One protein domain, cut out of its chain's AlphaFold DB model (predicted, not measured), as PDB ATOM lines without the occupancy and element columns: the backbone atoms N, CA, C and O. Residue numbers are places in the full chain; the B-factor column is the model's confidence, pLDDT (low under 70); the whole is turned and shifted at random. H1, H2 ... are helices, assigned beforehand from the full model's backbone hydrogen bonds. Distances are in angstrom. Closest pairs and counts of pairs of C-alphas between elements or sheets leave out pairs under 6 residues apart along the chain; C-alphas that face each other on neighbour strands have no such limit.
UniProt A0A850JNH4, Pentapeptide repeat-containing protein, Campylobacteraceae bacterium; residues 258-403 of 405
ATOM      1  N   PHE A 258     123.433 193.872 225.254       92.38
ATOM      2  CA  PHE A 258     123.974 195.232 225.337       92.38
ATOM      3  C   PHE A 258     124.945 195.544 224.194       92.38
ATOM      4  O   PHE A 258     124.812 196.594 223.566       92.38
ATOM      5  N   ASP A 259     125.858 194.627 223.866       92.56
ATOM      6  CA  ASP A 259     126.789 194.802 222.744       92.56
ATOM      7  C   ASP A 259     126.051 194.887 221.412       92.56
ATOM      8  O   ASP A 259     126.395 195.705 220.558       92.56
ATOM      9  N   TRP A 260     124.998 194.087 221.250       93.69
ATOM     10  CA  TRP A 260     124.130 194.135 220.086       93.69
ATOM     11  C   TRP A 260     123.424 195.491 219.969       93.69
ATOM     12  O   TRP A 260     123.452 196.089 218.893       93.69
ATOM     13  N   ILE A 261     122.855 196.023 221.061       91.62
ATOM     14  CA  ILE A 261     122.225 197.355 221.062       91.62
ATOM     15  C   ILE A 261     123.242 198.433 220.702       91.62
ATOM     16  O   ILE A 261     122.978 199.241 219.814       91.62
ATOM     17  N   VAL A 262     124.401 198.449 221.364       92.62
ATOM     18  CA  VAL A 262     125.442 199.456 221.122       92.62
ATOM     19  C   VAL A 262     125.924 199.382 219.675       92.62
ATOM     20  O   VAL A 262     126.037 200.409 219.008       92.62
ATOM     21  N   PHE A 263     126.142 198.173 219.154       93.50
ATOM     22  CA  PHE A 263     126.546 197.960 217.770       93.50
ATOM     23  C   PHE A 263     125.491 198.480 216.787       93.50
ATOM     24  O   PHE A 263     125.828 199.232 215.872       93.50
ATOM     25  N   LYS A 264     124.209 198.155 216.996       90.75
ATOM     26  CA  LYS A 264     123.113 198.633 216.139       90.75
ATOM     27  C   LYS A 264     122.915 200.143 216.235       90.75
ATOM     28  O   LYS A 264     122.734 200.783 215.204       90.75
ATOM     29  N   ALA A 265     123.018 200.728 217.426       88.31
ATOM     30  CA  ALA A 265     122.962 202.174 217.615       88.31
ATOM     31  C   ALA A 265     124.119 202.885 216.894       88.31
ATOM     32  O   ALA A 265     123.904 203.910 216.251       88.31
ATOM     33  N   HIS A 266     125.335 202.331 216.936       91.06
ATOM     34  CA  HIS A 266     126.488 202.847 216.192       91.06
ATOM     35  C   HIS A 266     126.297 202.737 214.668       91.06
ATOM     36  O   HIS A 266     126.585 203.683 213.931       91.06
ATOM     37  N   GLY A 267     125.738 201.621 214.193       86.94
ATOM     38  CA  GLY A 267     125.353 201.431 212.792       86.94
ATOM     39  C   GLY A 267     124.304 202.443 212.325       86.94
ATOM     40  O   GLY A 267     124.490 203.097 211.302       86.94
ATOM     41  N   LEU A 268     123.238 202.648 213.103       85.25
ATOM     42  CA  LEU A 268     122.183 203.620 212.793       85.25
ATOM     43  C   LEU A 268     122.670 205.067 212.858       85.25
ATOM     44  O   LEU A 268     122.239 205.885 212.052       85.25
ATOM     45  N   ALA A 269     123.553 205.397 213.800       87.94
ATOM     46  CA  ALA A 269     124.037 206.760 213.976       87.94
ATOM     47  C   ALA A 269     124.956 207.200 212.830       87.94
ATOM     48  O   ALA A 269     124.859 208.335 212.371       87.94
ATOM     49  N   SER A 270     125.860 206.323 212.381       88.44
ATOM     50  CA  SER A 270     126.971 206.721 211.504       88.44
ATOM     51  C   SER A 270     127.424 205.668 210.493       88.44
ATOM     52  O   SER A 270     128.459 205.848 209.848       88.44
ATOM     53  N   ASN A 271     126.684 204.568 210.337       88.69
ATOM     54  CA  ASN A 271     127.135 203.370 209.627       88.69
ATOM     55  C   ASN A 271     128.508 202.914 210.146       88.69
ATOM     56  O   ASN A 271     129.461 202.766 209.386       88.69
ATOM     57  N   HIS A 272     128.625 202.803 211.473       90.44
ATOM     58  CA  HIS A 272     129.877 202.516 212.174       90.44
ATOM     59  C   HIS A 272     130.996 203.518 211.865       90.44
ATOM     60  O   HIS A 272     132.144 203.137 211.693       90.44
ATOM     61  N   SER A 273     130.673 204.803 211.798       89.88
ATOM     62  CA  SER A 273     131.577 205.903 211.438       89.88
ATOM     63  C   SER A 273     131.978 205.982 209.956       89.88
ATOM     64  O   SER A 273     132.751 206.850 209.566       89.88
ATOM     65  N   GLN A 274     131.416 205.141 209.085       87.12
ATOM     66  CA  GLN A 274     131.718 205.181 207.651       87.12
ATOM     67  C   GLN A 274     130.966 206.298 206.912       87.12
ATOM     68  O   GLN A 274     131.411 206.761 205.864       87.12
ATOM     69  N   ASN A 275     129.841 206.772 207.456       86.12
ATOM     70  CA  ASN A 275     129.018 207.810 206.846       86.12
ATOM     71  C   ASN A 275     128.872 209.019 207.784       86.12
ATOM     72  O   ASN A 275     128.294 208.921 208.863       86.12
ATOM     73  N   TRP A 276     129.389 210.177 207.364       88.06
ATOM     74  CA  TRP A 276     129.313 211.431 208.128       88.06
ATOM     75  C   TRP A 276     128.004 212.202 207.919       88.06
ATOM     76  O   TRP A 276     127.640 213.027 208.754       88.06
ATOM     77  N   LEU A 277     127.265 211.915 206.848       85.06
ATOM     78  CA  LEU A 277     125.978 212.554 206.572       85.06
ATOM     79  C   LEU A 277     124.875 212.022 207.485       85.06
ATOM     80  O   LEU A 277     123.936 212.746 207.796       85.06
ATOM     81  N   LEU A 278     125.001 210.774 207.939       84.56
ATOM     82  CA  LEU A 278     124.012 210.139 208.806       84.56
ATOM     83  C   LEU A 278     123.956 210.793 210.206       84.56
ATOM     84  O   LEU A 278     122.859 211.153 210.631       84.56
ATOM     85  N   PRO A 279     125.087 211.096 210.881       90.06
ATOM     86  CA  PRO A 279     125.074 211.902 212.099       90.06
ATOM     87  C   PRO A 279     124.488 213.297 211.892       90.06
ATOM     88  O   PRO A 279     123.706 213.745 212.724       90.06
ATOM     89  N   ILE A 280     124.818 213.976 210.783       87.00
ATOM     90  CA  ILE A 280     124.242 215.294 210.461       87.00
ATOM     91  C   ILE A 280     122.726 215.199 210.345       87.00
ATOM     92  O   ILE A 280     122.016 215.994 210.958       87.00
ATOM     93  N   PHE A 281     122.236 214.213 209.595       84.75
ATOM     94  CA  PHE A 281     120.811 213.968 209.441       84.75
ATOM     95  C   PHE A 281     120.129 213.804 210.805       84.75
ATOM     96  O   PHE A 281     119.148 214.496 211.075       84.75
ATOM     97  N   TRP A 282     120.673 212.966 211.693       86.50
ATOM     98  CA  TRP A 282     120.097 212.750 213.023       86.50
ATOM     99  C   TRP A 282     120.155 213.985 213.921       86.50
ATOM    100  O   TRP A 282     119.178 214.262 214.613       86.50
ATOM    101  N   ILE A 283     121.259 214.739 213.907       89.44
ATOM    102  CA  ILE A 283     121.396 215.980 214.689       89.44
ATOM    103  C   ILE A 283     120.323 216.979 214.275       89.44
ATOM    104  O   ILE A 283     119.638 217.538 215.128       89.44
ATOM    105  N   ILE A 284     120.153 217.178 212.968       83.56
ATOM    106  CA  ILE A 284     119.146 218.093 212.441       83.56
ATOM    107  C   ILE A 284     117.752 217.576 212.787       83.56
ATOM    108  O   ILE A 284     116.953 218.312 213.356       83.56
ATOM    109  N   PHE A 285     117.454 216.315 212.477       81.69
ATOM    110  CA  PHE A 285     116.132 215.739 212.698       81.69
ATOM    111  C   PHE A 285     115.700 215.835 214.167       81.69
ATOM    112  O   PHE A 285     114.628 216.358 214.468       81.69
ATOM    113  N   LEU A 286     116.557 215.388 215.088       85.19
ATOM    114  CA  LEU A 286     116.283 215.449 216.522       85.19
ATOM    115  C   LEU A 286     116.294 216.891 217.045       85.19
ATOM    116  O   LEU A 286     115.540 217.207 217.960       85.19
ATOM    117  N   GLY A 287     117.121 217.771 216.474       85.31
ATOM    118  CA  GLY A 287     117.134 219.207 216.761       85.31
ATOM    119  C   GLY A 287     115.805 219.887 216.455       85.31
ATOM    120  O   GLY A 287     115.245 220.564 217.320       85.31
ATOM    121  N   LEU A 288     115.273 219.664 215.252       79.88
ATOM    122  CA  LEU A 288     113.984 220.209 214.821       79.88
ATOM    123  C   LEU A 288     112.836 219.617 215.646       79.88
ATOM    124  O   LEU A 288     111.961 220.351 216.101       79.88
ATOM    125  N   LEU A 289     112.881 218.307 215.912       77.56
ATOM    126  CA  LEU A 289     111.902 217.628 216.759       77.56
ATOM    127  C   LEU A 289     111.901 218.214 218.179       77.56
ATOM    128  O   LEU A 289     110.852 218.596 218.684       77.56
ATOM    129  N   ASN A 290     113.064 218.360 218.817       78.50
ATOM    130  CA  ASN A 290     113.145 218.911 220.170       78.50
ATOM    131  C   ASN A 290     112.771 220.400 220.237       78.50
ATOM    132  O   ASN A 290     112.162 220.814 221.216       78.50
ATOM    133  N   SER A 291     113.109 221.198 219.218       76.94
ATOM    134  CA  SER A 291     112.671 222.602 219.120       76.94
ATOM    135  C   SER A 291     111.143 222.702 219.076       76.94
ATOM    136  O   SER A 291     110.570 223.549 219.748       76.94
ATOM    137  N   TYR A 292     110.470 221.777 218.389       68.81
ATOM    138  CA  TYR A 292     109.010 221.709 218.391       68.81
ATOM    139  C   TYR A 292     108.405 221.333 219.755       68.81
ATOM    140  O   TYR A 292     107.343 221.825 220.138       68.81
ATOM    141  N   PHE A 293     109.072 220.430 220.482       68.50
ATOM    142  CA  PHE A 293     108.634 219.951 221.796       68.50
ATOM    143  C   PHE A 293     109.064 220.840 222.965       68.50
ATOM    144  O   PHE A 293     108.665 220.550 224.097       68.50
ATOM    145  N   GLN A 294     109.844 221.906 222.737       65.88
ATOM    146  CA  GLN A 294     110.090 222.888 223.788       65.88
ATOM    147  C   GLN A 294     108.735 223.385 224.315       65.88
ATOM    148  O   GLN A 294     107.804 223.593 223.528       65.88
ATOM    149  N   PRO A 295     108.574 223.492 225.642       54.34
ATOM    150  CA  PRO A 295     107.278 223.764 226.228       54.34
ATOM    151  C   PRO A 295     106.844 225.186 225.861       54.34
ATOM    152  O   PRO A 295     107.189 226.145 226.537       54.34
ATOM    153  N   LEU A 296     106.030 225.323 224.813       52.25
ATOM    154  CA  LEU A 296     104.890 226.220 224.932       52.25
ATOM    155  C   LEU A 296     103.993 225.588 225.988       52.25
ATOM    156  O   LEU A 296     103.493 224.483 225.759       52.25
ATOM    157  N   ASP A 297     103.882 226.258 227.132       49.72
ATOM    158  CA  ASP A 297     103.062 225.908 228.287       49.72
ATOM    159  C   ASP A 297     101.828 225.083 227.893       49.72
ATOM    160  O   ASP A 297     100.810 225.606 227.443       49.72
ATOM    161  N   PHE A 298     101.910 223.759 228.069       50.66
ATOM    162  CA  PHE A 298     100.811 222.833 227.755       50.66
ATOM    163  C   PHE A 298      99.517 223.214 228.493       50.66
ATOM    164  O   PHE A 298      98.422 222.898 228.036       50.66
ATOM    165  N   TYR A 299      99.649 223.923 229.616       50.41
ATOM    166  CA  TYR A 299      98.552 224.403 230.449       50.41
ATOM    167  C   TYR A 299      97.818 225.631 229.890       50.41
ATOM    168  O   TYR A 299      96.705 225.903 230.336       50.41
ATOM    169  N   THR A 300      98.386 226.359 228.923       54.00
ATOM    170  CA  THR A 300      97.746 227.537 228.304       54.00
ATOM    171  C   THR A 300      97.262 227.284 226.876       54.00
ATOM    172  O   THR A 300      96.744 228.202 226.242       54.00
ATOM    173  N   MET A 301      97.442 226.072 226.338       60.88
ATOM    174  CA  MET A 301      97.074 225.754 224.956       60.88
ATOM    175  C   MET A 301      95.580 225.449 224.821       60.88
ATOM    176  O   MET A 301      95.018 224.660 225.582       60.88
ATOM    177  N   ASN A 302      94.938 226.031 223.808       68.19
ATOM    178  CA  ASN A 302      93.557 225.697 223.475       68.19
ATOM    179  C   ASN A 302      93.487 224.331 222.768       68.19
ATOM    180  O   ASN A 302      94.464 223.858 222.185       68.19
ATOM    181  N   HIS A 303      92.303 223.707 222.752       70.50
ATOM    182  CA  HIS A 303      92.083 222.411 222.088       70.50
ATOM    183  C   HIS A 303      92.527 222.386 220.611       70.50
ATOM    184  O   HIS A 303      92.975 221.348 220.124       70.50
ATOM    185  N   SER A 304      92.435 223.521 219.906       71.06
ATOM    186  CA  SER A 304      92.909 223.685 218.526       71.06
ATOM    187  C   SER A 304      94.418 223.509 218.386       71.06
ATOM    188  O   SER A 304      94.877 222.916 217.413       71.06
ATOM    189  N   ASP A 305      95.188 223.988 219.361       68.44
ATOM    190  CA  ASP A 305      96.647 224.002 219.288       68.44
ATOM    191  C   ASP A 305      97.223 222.618 219.611       68.44
ATOM    192  O   ASP A 305      98.227 222.200 219.034       68.44
ATOM    193  N   ILE A 306      96.535 221.865 220.478       66.94
ATOM    194  CA  ILE A 306      96.831 220.456 220.761       66.94
ATOM    195  C   ILE A 306      96.594 219.604 219.506       66.94
ATOM    196  O   ILE A 306      97.475 218.843 219.110       66.94
ATOM    197  N   LEU A 307      95.451 219.780 218.829       69.12
ATOM    198  CA  LEU A 307      95.139 219.067 217.584       69.12
ATOM    199  C   LEU A 307      96.167 219.383 216.482       69.12
ATOM    200  O   LEU A 307      96.613 218.489 215.762       69.12
ATOM    201  N   TYR A 308      96.588 220.647 216.373       70.56
ATOM    202  CA  TYR A 308      97.627 221.071 215.433       70.56
ATOM    203  C   TYR A 308      98.975 220.390 215.728       70.56
ATOM    204  O   TYR A 308      99.668 219.962 214.799       70.56
ATOM    205  N   LYS A 309      99.308 220.204 217.018       68.94
ATOM    206  CA  LYS A 309     100.490 219.450 217.464       68.94
ATOM    207  C   LYS A 309     100.443 217.965 217.130       68.94
ATOM    208  O   LYS A 309     101.434 217.418 216.646       68.94
ATOM    209  N   GLU A 310      99.304 217.315 217.320       68.19
ATOM    210  CA  GLU A 310      99.135 215.901 216.969       68.19
ATOM    211  C   GLU A 310      99.237 215.663 215.456       68.19
ATOM    212  O   GLU A 310      99.913 214.726 215.022       68.19
ATOM    213  N   ILE A 311      98.641 216.546 214.644       72.06
ATOM    214  CA  ILE A 311      98.727 216.487 213.176       72.06
ATOM    215  C   ILE A 311     100.179 216.650 212.711       72.06
ATOM    216  O   ILE A 311     100.634 215.897 211.847       72.06
ATOM    217  N   PHE A 312     100.928 217.586 213.301       70.56
ATOM    218  CA  PHE A 312     102.346 217.779 212.994       70.56
ATOM    219  C   PHE A 312     103.180 216.528 213.275       70.56
ATOM    220  O   PHE A 312     103.930 216.076 212.409       70.56
ATOM    221  N   ILE A 313     103.027 215.943 214.467       66.94
ATOM    222  CA  ILE A 313     103.743 214.727 214.873       66.94
ATOM    223  C   ILE A 313     103.384 213.566 213.939       66.94
ATOM    224  O   ILE A 313     104.275 212.854 213.474       66.94
ATOM    225  N   GLY A 314     102.099 213.408 213.610       69.81
ATOM    226  CA  GLY A 314     101.625 212.402 212.661       69.81
ATOM    227  C   GLY A 314     102.257 212.558 211.276       69.81
ATOM    228  O   GLY A 314     102.746 211.577 210.711       69.81
ATOM    229  N   LEU A 315     102.336 213.786 210.756       72.06
ATOM    230  CA  LEU A 315     102.998 214.079 209.484       72.06
ATOM    231  C   LEU A 315     104.499 213.784 209.550       72.06
ATOM    232  O   LEU A 315     105.001 213.066 208.691       72.06
ATOM    233  N   LEU A 316     105.201 214.240 210.589       70.50
ATOM    234  CA  LEU A 316     106.638 214.014 210.759       70.50
ATOM    235  C   LEU A 316     106.985 212.513 210.852       70.50
ATOM    236  O   LEU A 316     107.924 212.044 210.203       70.50
ATOM    237  N   ILE A 317     106.200 211.732 211.604       68.75
ATOM    238  CA  ILE A 317     106.352 210.271 211.715       68.75
ATOM    239  C   ILE A 317     106.014 209.584 210.384       68.75
ATOM    240  O   ILE A 317     106.748 208.705 209.933       68.75
ATOM    241  N   SER A 318     104.938 209.989 209.707       72.12
ATOM    242  CA  SER A 318     104.575 209.411 208.405       72.12
ATOM    243  C   SER A 318     105.652 209.666 207.343       72.12
ATOM    244  O   SER A 318     105.959 208.798 206.528       72.12
ATOM    245  N   LEU A 319     106.300 210.830 207.396       69.88
ATOM    246  CA  LEU A 319     107.301 211.226 206.421       69.88
ATOM    247  C   LEU A 319     108.641 210.537 206.675       69.88
ATOM    248  O   LEU A 319     109.266 210.033 205.750       69.88
ATOM    249  N   THR A 320     109.052 210.436 207.939       67.06
ATOM    250  CA  THR A 320     110.255 209.686 208.331       67.06
ATOM    251  C   THR A 320     110.116 208.193 208.050       67.06
ATOM    252  O   THR A 320     111.061 207.575 207.561       67.06
ATOM    253  N   THR A 321     108.931 207.614 208.266       67.38
ATOM    254  CA  THR A 321     108.656 206.213 207.907       67.38
ATOM    255  C   THR A 321     108.625 206.005 206.392       67.38
ATOM    256  O   THR A 321     109.208 205.038 205.910       67.38
ATOM    257  N   PHE A 322     108.054 206.927 205.612       71.50
ATOM    258  CA  PHE A 322     108.076 206.866 204.145       71.50
ATOM    259  C   PHE A 322     109.500 206.930 203.570       71.50
ATOM    260  O   PHE A 322     109.870 206.143 202.701       71.50
ATOM    261  N   VAL A 323     110.334 207.817 204.104       67.12
ATOM    262  CA  VAL A 323     111.745 207.960 203.720       67.12
ATOM    263  C   VAL A 323     112.547 206.713 204.065       67.12
ATOM    264  O   VAL A 323     113.342 206.237 203.252       67.12
ATOM    265  N   PHE A 324     112.317 206.160 205.255       66.06
ATOM    266  CA  PHE A 324     112.916 204.899 205.666       66.06
ATOM    267  C   PHE A 324     112.526 203.768 204.703       66.06
ATOM    268  O   PHE A 324     113.398 203.039 204.234       66.06
ATOM    269  N   LEU A 325     111.249 203.674 204.318       65.38
ATOM    270  CA  LEU A 325     110.778 202.693 203.336       65.38
ATOM    271  C   LEU A 325     111.419 202.889 201.952       65.38
ATOM    272  O   LEU A 325     111.835 201.908 201.340       65.38
ATOM    273  N   LEU A 326     111.583 204.127 201.475       61.12
ATOM    274  CA  LEU A 326     112.296 204.410 200.219       61.12
ATOM    275  C   LEU A 326     113.782 204.029 200.288       61.12
ATOM    276  O   LEU A 326     114.343 203.531 199.311       61.12
ATOM    277  N   SER A 327     114.422 204.213 201.445       60.84
ATOM    278  CA  SER A 327     115.821 203.819 201.658       60.84
ATOM    279  C   SER A 327     116.047 202.301 201.603       60.84
ATOM    280  O   SER A 327     117.157 201.867 201.306       60.84
ATOM    281  N   LEU A 328     114.999 201.497 201.830       54.00
ATOM    282  CA  LEU A 328     115.042 200.039 201.670       54.00
ATOM    283  C   LEU A 328     114.939 199.591 200.201       54.00
ATOM    284  O   LEU A 328     115.347 198.475 199.888       54.00
ATOM    285  N   ILE A 329     114.394 200.432 199.314       56.97
ATOM    286  CA  ILE A 329     114.083 200.076 197.918       56.97
ATOM    287  C   ILE A 329     115.210 200.488 196.958       56.97
ATOM    288  O   ILE A 329     115.508 199.753 196.017       56.97
ATOM    289  N   GLU A 330     115.876 201.625 197.186       49.84
ATOM    290  CA  GLU A 330     116.928 202.123 196.290       49.84
ATOM    291  C   GLU A 330     118.313 202.174 196.951       49.84
ATOM    292  O   GLU A 330     118.533 202.858 197.948       49.84
ATOM    293  N   HIS A 331     119.312 201.558 196.305       53.12
ATOM    294  CA  HIS A 331     120.726 201.634 196.711       53.12
ATOM    295  C   HIS A 331     121.323 203.061 196.673       53.12
ATOM    296  O   HIS A 331     122.457 203.266 197.108       53.12
ATOM    297  N   LYS A 332     120.586 204.073 196.185       53.62
ATOM    298  CA  LYS A 332     120.987 205.493 196.168       53.62
ATOM    299  C   LYS A 332     120.487 206.241 197.406       53.62
ATOM    300  O   LYS A 332     119.839 207.281 197.328       53.62
ATOM    301  N   ILE A 333     120.888 205.718 198.556       60.94
ATOM    302  CA  ILE A 333     120.530 206.161 199.908       60.94
ATOM    303  C   ILE A 333     120.694 207.689 200.117       60.94
ATOM    304  O   ILE A 333     119.930 208.305 200.857       60.94
ATOM    305  N   TYR A 334     121.654 208.331 199.441       60.41
ATOM    306  CA  TYR A 334     121.988 209.745 199.647       60.41
ATOM    307  C   TYR A 334     120.914 210.745 199.182       60.41
ATOM    308  O   TYR A 334     120.607 211.688 199.911       60.41
ATOM    309  N   TYR A 335     120.319 210.548 197.999       63.44
ATOM    310  CA  TYR A 335     119.301 211.475 197.479       63.44
ATOM    311  C   TYR A 335     118.032 211.450 198.330       63.44
ATOM    312  O   TYR A 335     117.416 212.493 198.540       63.44
ATOM    313  N   ASN A 336     117.708 210.278 198.882       65.81
ATOM    314  CA  ASN A 336     116.572 210.103 199.772       65.81
ATOM    315  C   ASN A 336     116.782 210.860 201.086       65.81
ATOM    316  O   ASN A 336     115.872 211.548 201.525       65.81
ATOM    317  N   TYR A 337     117.979 210.856 201.685       68.06
ATOM    318  CA  TYR A 337     118.225 211.668 202.885       68.06
ATOM    319  C   TYR A 337     118.146 213.175 202.624       68.06
ATOM    320  O   TYR A 337     117.588 213.905 203.444       68.06
ATOM    321  N   ILE A 338     118.657 213.646 201.481       68.25
ATOM    322  CA  ILE A 338     118.598 215.071 201.127       68.25
ATOM    323  C   ILE A 338     117.155 215.532 200.912       68.25
ATOM    324  O   ILE A 338     116.756 216.558 201.461       68.25
ATOM    325  N   SER A 339     116.361 214.802 200.124       67.69
ATOM    326  CA  SER A 339     114.966 215.182 199.865       67.69
ATOM    327  C   SER A 339     114.153 215.209 201.162       67.69
ATOM    328  O   SER A 339     113.414 216.157 201.416       67.69
ATOM    329  N   SER A 340     114.380 214.230 202.032       69.25
ATOM    330  CA  SER A 340     113.773 214.149 203.363       69.25
ATOM    331  C   SER A 340     114.128 215.332 204.240       69.25
ATOM    332  O   SER A 340     113.252 215.890 204.892       69.25
ATOM    333  N   PHE A 341     115.399 215.733 204.234       73.75
ATOM    334  CA  PHE A 341     115.865 216.896 204.974       73.75
ATOM    335  C   PHE A 341     115.094 218.158 204.569       73.75
ATOM    336  O   PHE A 341     114.565 218.844 205.441       73.75
ATOM    337  N   PHE A 342     114.955 218.432 203.267       75.19
ATOM    338  CA  PHE A 342     114.214 219.607 202.796       75.19
ATOM    339  C   PHE A 342     112.735 219.571 203.182       75.19
ATOM    340  O   PHE A 342     112.173 220.608 203.532       75.19
ATOM    341  N   ILE A 343     112.101 218.396 203.155       73.44
ATOM    342  CA  ILE A 343     110.696 218.274 203.550       73.44
ATOM    343  C   ILE A 343     110.534 218.481 205.060       73.44
ATOM    344  O   ILE A 343     109.658 219.233 205.476       73.44
ATOM    345  N   ILE A 344     111.393 217.867 205.880       74.06
ATOM    346  CA  ILE A 344     111.387 218.047 207.340       74.06
ATOM    347  C   ILE A 344     111.608 219.526 207.690       74.06
ATOM    348  O   ILE A 344     110.924 220.060 208.559       74.06
ATOM    349  N   LEU A 345     112.514 220.202 206.979       78.31
ATOM    350  CA  LEU A 345     112.777 221.629 207.144       78.31
ATOM    351  C   LEU A 345     111.558 222.490 206.786       78.31
ATOM    352  O   LEU A 345     111.208 223.404 207.527       78.31
ATOM    353  N   LEU A 346     110.893 222.194 205.667       76.44
ATOM    354  CA  LEU A 346     109.702 222.918 205.219       76.44
ATOM    355  C   LEU A 346     108.540 222.741 206.201       76.44
ATOM    356  O   LEU A 346     107.884 223.714 206.566       76.44
ATOM    357  N   VAL A 347     108.329 221.511 206.675       73.69
ATOM    358  CA  VAL A 347     107.349 221.199 207.719       73.69
ATOM    359  C   VAL A 347     107.685 221.957 209.006       73.69
ATOM    360  O   VAL A 347     106.817 222.611 209.565       73.69
ATOM    361  N   TYR A 348     108.942 221.971 209.449       77.00
ATOM    362  CA  TYR A 348     109.351 222.747 210.621       77.00
ATOM    363  C   TYR A 348     109.042 224.248 210.487       77.00
ATOM    364  O   TYR A 348     108.436 224.828 211.389       77.00
ATOM    365  N   LEU A 349     109.407 224.864 209.359       77.31
ATOM    366  CA  LEU A 349     109.207 226.298 209.128       77.31
ATOM    367  C   LEU A 349     107.725 226.691 209.116       77.31
ATOM    368  O   LEU A 349     107.379 227.724 209.680       77.31
ATOM    369  N   ILE A 350     106.852 225.860 208.531       72.81
ATOM    370  CA  ILE A 350     105.397 226.100 208.517       72.81
ATOM    371  C   ILE A 350     104.827 226.152 209.938       72.81
ATOM    372  O   ILE A 350     103.942 226.956 210.217       72.81
ATOM    373  N   PHE A 351     105.305 225.281 210.827       70.31
ATOM    374  CA  PHE A 351     104.684 225.079 212.134       70.31
ATOM    375  C   PHE A 351     105.313 225.905 213.259       70.31
ATOM    376  O   PHE A 351     104.634 226.189 214.241       70.31
ATOM    377  N   THR A 352     106.587 226.281 213.140       71.75
ATOM    378  CA  THR A 352     107.297 227.057 214.174       71.75
ATOM    379  C   THR A 352     107.440 228.533 213.822       71.75
ATOM    380  O   THR A 352     107.597 229.352 214.721       71.75
ATOM    381  N   ASN A 353     107.372 228.892 212.532       72.75
ATOM    382  CA  ASN A 353     107.741 230.217 212.025       72.75
ATOM    383  C   ASN A 353     109.155 230.676 212.448       72.75
ATOM    384  O   ASN A 353     109.463 231.867 212.351       72.75
ATOM    385  N   ASP A 354     110.036 229.759 212.873       80.00
ATOM    386  CA  ASP A 354     111.422 230.055 213.251       80.00
ATOM    387  C   ASP A 354     112.297 230.232 211.999       80.00
ATOM    388  O   ASP A 354     113.157 229.417 211.664       80.00
ATOM    389  N   ILE A 355     112.048 231.317 211.261       79.81
ATOM    390  CA  ILE A 355     112.757 231.659 210.017       79.81
ATOM    391  C   ILE A 355     114.263 231.849 210.268       79.81
ATOM    392  O   ILE A 355     115.077 231.604 209.376       79.81
ATOM    393  N   TYR A 356     114.638 232.278 211.477       84.25
ATOM    394  CA  TYR A 356     116.027 232.530 211.865       84.25
ATOM    395  C   TYR A 356     116.714 231.317 212.514       84.25
ATOM    396  O   TYR A 356     117.898 231.416 212.838       84.25
ATOM    397  N   PHE A 357     116.016 230.188 212.683       81.44
ATOM    398  CA  PHE A 357     116.521 228.959 213.311       81.44
ATOM    399  C   PHE A 357     117.083 229.156 214.729       81.44
ATOM    400  O   PHE A 357     118.014 228.456 215.137       81.44
ATOM    401  N   SER A 358     116.555 230.122 215.480       80.94
ATOM    402  CA  SER A 358     117.037 230.421 216.833       80.94
ATOM    403  C   SER A 358     116.688 229.301 217.814       80.94
ATOM    404  O   SER A 358     117.538 228.885 218.608       80.94
ATOM    405  N   ASP A 359     115.482 228.748 217.712       77.38
ATOM    406  CA  ASP A 359     115.010 227.667 218.577       77.38
ATOM    407  C   ASP A 359     115.706 226.352 218.214       77.38
ATOM    408  O   ASP A 359     116.145 225.598 219.090       77.38
ATOM    409  N   PHE A 360     115.906 226.110 216.915       82.38
ATOM    410  CA  PHE A 360     116.718 224.994 216.430       82.38
ATOM    411  C   PHE A 360     118.181 225.078 216.898       82.38
ATOM    412  O   PHE A 360     118.747 224.092 217.376       82.38
ATOM    413  N   ALA A 361     118.820 226.245 216.793       82.00
ATOM    414  CA  ALA A 361     120.207 226.413 217.224       82.00
ATOM    415  C   ALA A 361     120.363 226.155 218.733       82.00
ATOM    416  O   ALA A 361     121.308 225.484 219.160       82.00
ATOM    417  N   ASN A 362     119.406 226.622 219.539       79.25
ATOM    418  CA  ASN A 362     119.382 226.385 220.980       79.25
ATOM    419  C   ASN A 362     119.132 224.915 221.340       79.25
ATOM    420  O   ASN A 362     119.705 224.425 222.322       79.25
ATOM    421  N   SER A 363     118.323 224.194 220.559       78.56
ATOM    422  CA  SER A 363     118.060 222.774 220.795       78.56
ATOM    423  C   SER A 363     119.305 221.921 220.527       78.56
ATOM    424  O   SER A 363     119.713 221.149 221.403       78.56
ATOM    425  N   VAL A 364     119.969 222.139 219.386       82.38
ATOM    426  CA  VAL A 364     121.170 221.398 218.969       82.38
ATOM    427  C   VAL A 364     122.388 221.736 219.821       82.38
ATOM    428  O   VAL A 364     123.209 220.855 220.066       82.38
ATOM    429  N   ASN A 365     122.523 222.977 220.297       78.25
ATOM    430  CA  ASN A 365     123.643 223.370 221.147       78.25
ATOM    431  C   ASN A 365     123.663 222.508 222.428       78.25
ATOM    432  O   ASN A 365     122.785 222.661 223.282       78.25
ATOM    433  N   PRO A 366     124.650 221.613 222.621       68.31
ATOM    434  CA  PRO A 366     124.664 220.738 223.788       68.31
ATOM    435  C   PRO A 366     124.881 221.515 225.100       68.31
ATOM    436  O   PRO A 366     124.564 220.989 226.163       68.31
ATOM    437  N   PHE A 367     125.347 222.769 225.034       66.56
ATOM    438  CA  PHE A 367     125.722 223.591 226.186       66.56
ATOM    439  C   PHE A 367     124.742 224.730 226.518       66.56
ATOM    440  O   PHE A 367     124.925 225.385 227.540       66.56
ATOM    441  N   SER A 368     123.705 224.973 225.708       64.56
ATOM    442  CA  SER A 368     122.779 226.114 225.879       64.56
ATOM    443  C   SER A 368     122.027 226.120 227.218       64.56
ATOM    444  O   SER A 368     121.829 227.180 227.795       64.56
ATOM    445  N   ILE A 369     121.663 224.940 227.730       53.16
ATOM    446  CA  ILE A 369     120.836 224.744 228.943       53.16
ATOM    447  C   ILE A 369     121.696 224.314 230.151       53.16
ATOM    448  O   ILE A 369     121.231 224.201 231.277       53.16
ATOM    449  N   MET A 370     123.003 224.093 229.957       57.06
ATOM    450  CA  MET A 370     123.921 223.702 231.042       57.06
ATOM    451  C   MET A 370     124.534 224.917 231.758       57.06
ATOM    452  O   MET A 370     125.636 224.836 232.306       57.06
ATOM    453  N   THR A 371     123.839 226.055 231.749       58.38
ATOM    454  CA  THR A 371     124.207 227.219 232.561       58.38
ATOM    455  C   THR A 371     123.576 227.075 233.953       58.38
ATOM    456  O   THR A 371     122.529 226.453 234.118       58.38
ATOM    457  N   LYS A 372     124.277 227.516 235.007       49.28
ATOM    458  CA  LYS A 372     123.904 227.215 236.404       49.28
ATOM    459  C   LYS A 372     122.496 227.737 236.739       49.28
ATOM    460  O   LYS A 372     122.349 228.938 236.937       49.28
ATOM    461  N   GLY A 373     121.525 226.837 236.920       57.41
ATOM    462  CA  GLY A 373     120.261 227.140 237.607       57.41
ATOM    463  C   GLY A 373     118.978 226.597 236.975       57.41
ATOM    464  O   GLY A 373     117.945 226.660 237.632       57.41
ATOM    465  N   GLU A 374     119.012 226.056 235.755       65.19
ATOM    466  CA  GLU A 374     117.810 225.526 235.094       65.19
ATOM    467  C   GLU A 374     117.546 224.060 235.480       65.19
ATOM    468  O   GLU A 374     118.448 223.216 235.450       65.19
ATOM    469  N   GLU A 375     116.304 223.739 235.858       66.56
ATOM    470  CA  GLU A 375     115.895 222.365 236.156       66.56
ATOM    471  C   GLU A 375     115.847 221.531 234.867       66.56
ATOM    472  O   GLU A 375     115.074 221.796 233.946       66.56
ATOM    473  N   LEU A 376     116.681 220.491 234.799       73.38
ATOM    474  CA  LEU A 376     116.731 219.569 233.669       73.38
ATOM    475  C   LEU A 376     115.783 218.391 233.899       73.38
ATOM    476  O   LEU A 376     115.978 217.583 234.808       73.38
ATOM    477  N   SER A 377     114.792 218.240 233.018       82.31
ATOM    478  CA  SER A 377     113.985 217.020 232.983       82.31
ATOM    479  C   SER A 377     114.835 215.819 232.544       82.31
ATOM    480  O   SER A 377     115.784 215.951 231.763       82.31
ATOM    481  N   PHE A 378     114.462 214.615 232.987       80.62
ATOM    482  CA  PHE A 378     115.132 213.376 232.573       80.62
ATOM    483  C   PHE A 378     115.127 213.180 231.044       80.62
ATOM    484  O   PHE A 378     116.126 212.751 230.468       80.62
ATOM    485  N   GLY A 379     114.034 213.554 230.367       81.12
ATOM    486  CA  GLY A 379     113.936 213.487 228.905       81.12
ATOM    487  C   GLY A 379     114.904 214.446 228.206       81.12
ATOM    488  O   GLY A 379     115.606 214.050 227.275       81.12
ATOM    489  N   THR A 380     115.008 215.682 228.704       79.50
ATOM    490  CA  THR A 380     115.956 216.684 228.194       79.50
ATOM    491  C   THR A 380     117.406 216.226 228.383       79.50
ATOM    492  O   THR A 380     118.225 216.400 227.480       79.50
ATOM    493  N   LEU A 381     117.722 215.580 229.511       82.88
ATOM    494  CA  LEU A 381     119.044 215.002 229.763       82.88
ATOM    495  C   LEU A 381     119.395 213.910 228.738       82.88
ATOM    496  O   LEU A 381     120.468 213.962 228.134       82.88
ATOM    497  N   ILE A 382     118.489 212.952 228.501       85.69
ATOM    498  CA  ILE A 382     118.693 211.882 227.508       85.69
ATOM    499  C   ILE A 382     118.922 212.471 226.114       85.69
ATOM    500  O   ILE A 382     119.867 212.079 225.428       85.69
ATOM    501  N   TYR A 383     118.095 213.433 225.704       86.56
ATOM    502  CA  TYR A 383     118.239 214.106 224.414       86.56
ATOM    503  C   TYR A 383     119.630 214.736 224.244       86.56
ATOM    504  O   TYR A 383     120.290 214.515 223.226       86.56
ATOM    505  N   LYS A 384     120.124 215.468 225.253       85.44
ATOM    506  CA  LYS A 384     121.449 216.104 225.194       85.44
ATOM    507  C   LYS A 384     122.583 215.076 225.114       85.44
ATOM    508  O   LYS A 384     123.527 215.291 224.356       85.44
ATOM    509  N   ILE A 385     122.471 213.940 225.811       88.56
ATOM    510  CA  ILE A 385     123.430 212.825 225.692       88.56
ATOM    511  C   ILE A 385     123.448 212.277 224.257       88.56
ATOM    512  O   ILE A 385     124.524 212.067 223.694       88.56
ATOM    513  N   ILE A 386     122.275 212.091 223.642       90.31
ATOM    514  CA  ILE A 386     122.159 211.611 222.257       90.31
ATOM    515  C   ILE A 386     122.799 212.605 221.281       90.31
ATOM    516  O   ILE A 386     123.601 212.197 220.444       90.31
ATOM    517  N   ILE A 387     122.507 213.904 221.403       91.00
ATOM    518  CA  ILE A 387     123.107 214.937 220.545       91.00
ATOM    519  C   ILE A 387     124.630 214.979 220.708       91.00
ATOM    520  O   ILE A 387     125.346 214.990 219.707       91.00
ATOM    521  N   ALA A 388     125.145 214.935 221.939       90.94
ATOM    522  CA  ALA A 388     126.585 214.906 222.190       90.94
ATOM    523  C   ALA A 388     127.256 213.682 221.541       90.94
ATOM    524  O   ALA A 388     128.295 213.807 220.890       90.94
ATOM    525  N   TYR A 389     126.631 212.507 221.653       92.88
ATOM    526  CA  TYR A 389     127.095 211.295 220.985       92.88
ATOM    527  C   TYR A 389     127.076 211.424 219.455       92.88
ATOM    528  O   TYR A 389     128.048 211.048 218.800       92.88
ATOM    529  N   LEU A 390     126.020 211.990 218.867       93.12
ATOM    530  CA  LEU A 390     125.938 212.196 217.419       93.12
ATOM    531  C   LEU A 390     126.986 213.195 216.911       93.12
ATOM    532  O   LEU A 390     127.571 212.971 215.854       93.12
ATOM    533  N   ILE A 391     127.280 214.256 217.669       92.69
ATOM    534  CA  ILE A 391     128.367 215.194 217.348       92.69
ATOM    535  C   ILE A 391     129.720 214.474 217.388       92.69
ATOM    536  O   ILE A 391     130.531 214.622 216.475       92.69
ATOM    537  N   TYR A 392     129.960 213.650 218.408       93.19
ATOM    538  CA  TYR A 392     131.168 212.827 218.481       93.19
ATOM    539  C   TYR A 392     131.292 211.893 217.267       93.19
ATOM    540  O   TYR A 392     132.348 211.826 216.634       93.19
ATOM    541  N   GLN A 393     130.196 211.237 216.882       93.62
ATOM    542  CA  GLN A 393     130.145 210.387 215.694       93.62
ATOM    543  C   GLN A 393     130.412 211.162 214.405       93.62
ATOM    544  O   GLN A 393     131.175 210.692 213.565       93.62
ATOM    545  N   LEU A 394     129.856 212.366 214.260       92.56
ATOM    546  CA  LEU A 394     130.124 213.246 213.125       92.56
ATOM    547  C   LEU A 394     131.625 213.527 212.977       92.56
ATOM    548  O   LEU A 394     132.184 213.367 211.890       92.56
ATOM    549  N   ILE A 395     132.285 213.898 214.076       91.75
ATOM    550  CA  ILE A 395     133.720 214.204 214.091       91.75
ATOM    551  C   ILE A 395     134.538 212.981 213.656       91.75
ATOM    552  O   ILE A 395     135.430 213.106 212.812       91.75
ATOM    553  N   ILE A 396     134.228 211.795 214.191       90.56
ATOM    554  CA  ILE A 396     134.930 210.559 213.817       90.56
ATOM    555  C   ILE A 396     134.706 210.231 212.346       90.56
ATOM    556  O   ILE A 396     135.684 209.986 211.637       90.56
ATOM    557  N   SER A 397     133.461 210.267 211.870       89.44
ATOM    558  CA  SER A 397     133.144 209.930 210.483       89.44
ATOM    559  C   SER A 397     133.821 210.868 209.483       89.44
ATOM    560  O   SER A 397     134.298 210.424 208.437       89.44
ATOM    561  N   ILE A 398     133.899 212.168 209.791       88.88
ATOM    562  CA  ILE A 398     134.633 213.135 208.960       88.88
ATOM    563  C   ILE A 398     136.122 212.806 208.977       88.88
ATOM    564  O   ILE A 398     136.751 212.746 207.918       88.88
ATOM    565  N   ARG A 399     136.699 212.563 210.160       86.31
ATOM    566  CA  ARG A 399     138.124 212.246 210.298       86.31
ATOM    567  C   ARG A 399     138.498 210.980 209.534       86.31
ATOM    568  O   ARG A 399     139.540 210.972 208.890       86.31
ATOM    569  N   GLN A 400     137.671 209.938 209.573       79.69
ATOM    570  CA  GLN A 400     137.914 208.716 208.806       79.69
ATOM    571  C   GLN A 400     137.902 209.003 207.298       79.69
ATOM    572  O   GLN A 400     138.835 208.614 206.604       79.69
ATOM    573  N   ASN A 401     136.924 209.762 206.798       74.31
ATOM    574  CA  ASN A 401     136.766 210.013 205.360       74.31
ATOM    575  C   ASN A 401     137.738 211.047 204.757       74.31
ATOM    576  O   ASN A 401     138.003 211.015 203.556       74.31
ATOM    577  N   THR A 402     138.253 211.984 205.555       74.50
ATOM    578  CA  THR A 402     139.044 213.128 205.051       74.50
ATOM    579  C   THR A 402     140.530 213.052 205.368       74.50
ATOM    580  O   THR A 402     141.315 213.769 204.748       74.50
ATOM    581  N   ARG A 403     140.950 212.191 206.305       68.31
ATOM    582  CA  ARG A 403     142.351 212.092 206.721       68.31
ATOM    583  C   ARG A 403     143.201 211.466 205.616       68.31
ATOM    584  O   ARG A 403     143.392 210.257 205.557       68.31
TER     585      ARG A 403
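Overview. This is residues 258 to 403 of the 405 residues of the protein "Pentapeptide repeat-containing protein" of Campylobacteraceae bacterium (UniProt A0A850JNH4). The longest helix, H3, makes a hairpin with H4, which packs on the middle helix H2; H6 packs on H2 too, H1 meets the beginning of H2 with its last residues, 268 to 270, making a corner about perpendicular to it, and short H5 packs on H2. The printed part has 146 residues with six named helices, H1 to H6 along the chain, and no named strand: all helix, compact, radius of gyration of the C-alphas 16.6 A, spans 49 by 40 by 33 A.

Along the chain. H3, residues 303 to 329, runs 39.6 A from C-alpha 303 at (92.083, 222.411, 222.088). H4 is residues 333 to 352, H2 277 to 293, H1 258 to 270, H5 358 to 364. H6, residues 378 to 402, runs 36.5 A, ending at C-alpha 402 (139.044, 213.128, 205.051).

Arrangement. The hairpin H3 and H4 touch at a shallow tilt of 6 degrees, opposite ways; closest C-alphas are Ser 327 and Ile 333, 5.5 A. The hub, H2, touches H1, H4, H5 and H6, for instance H6 at Pro 279 and Leu 394, closest C-alphas 5.3 A apart. Every O i to N i+4 pair is within hydrogen-bond range except in H3, 22 of 23.

Size, cuts and confidence. The farthest C-alphas, His 303 and Arg 403, are 53.6 A apart. The printed part has no cut; H5 to H6 is a long link. In the printed part 51 residues have pLDDT under 70, among them 323 to 340.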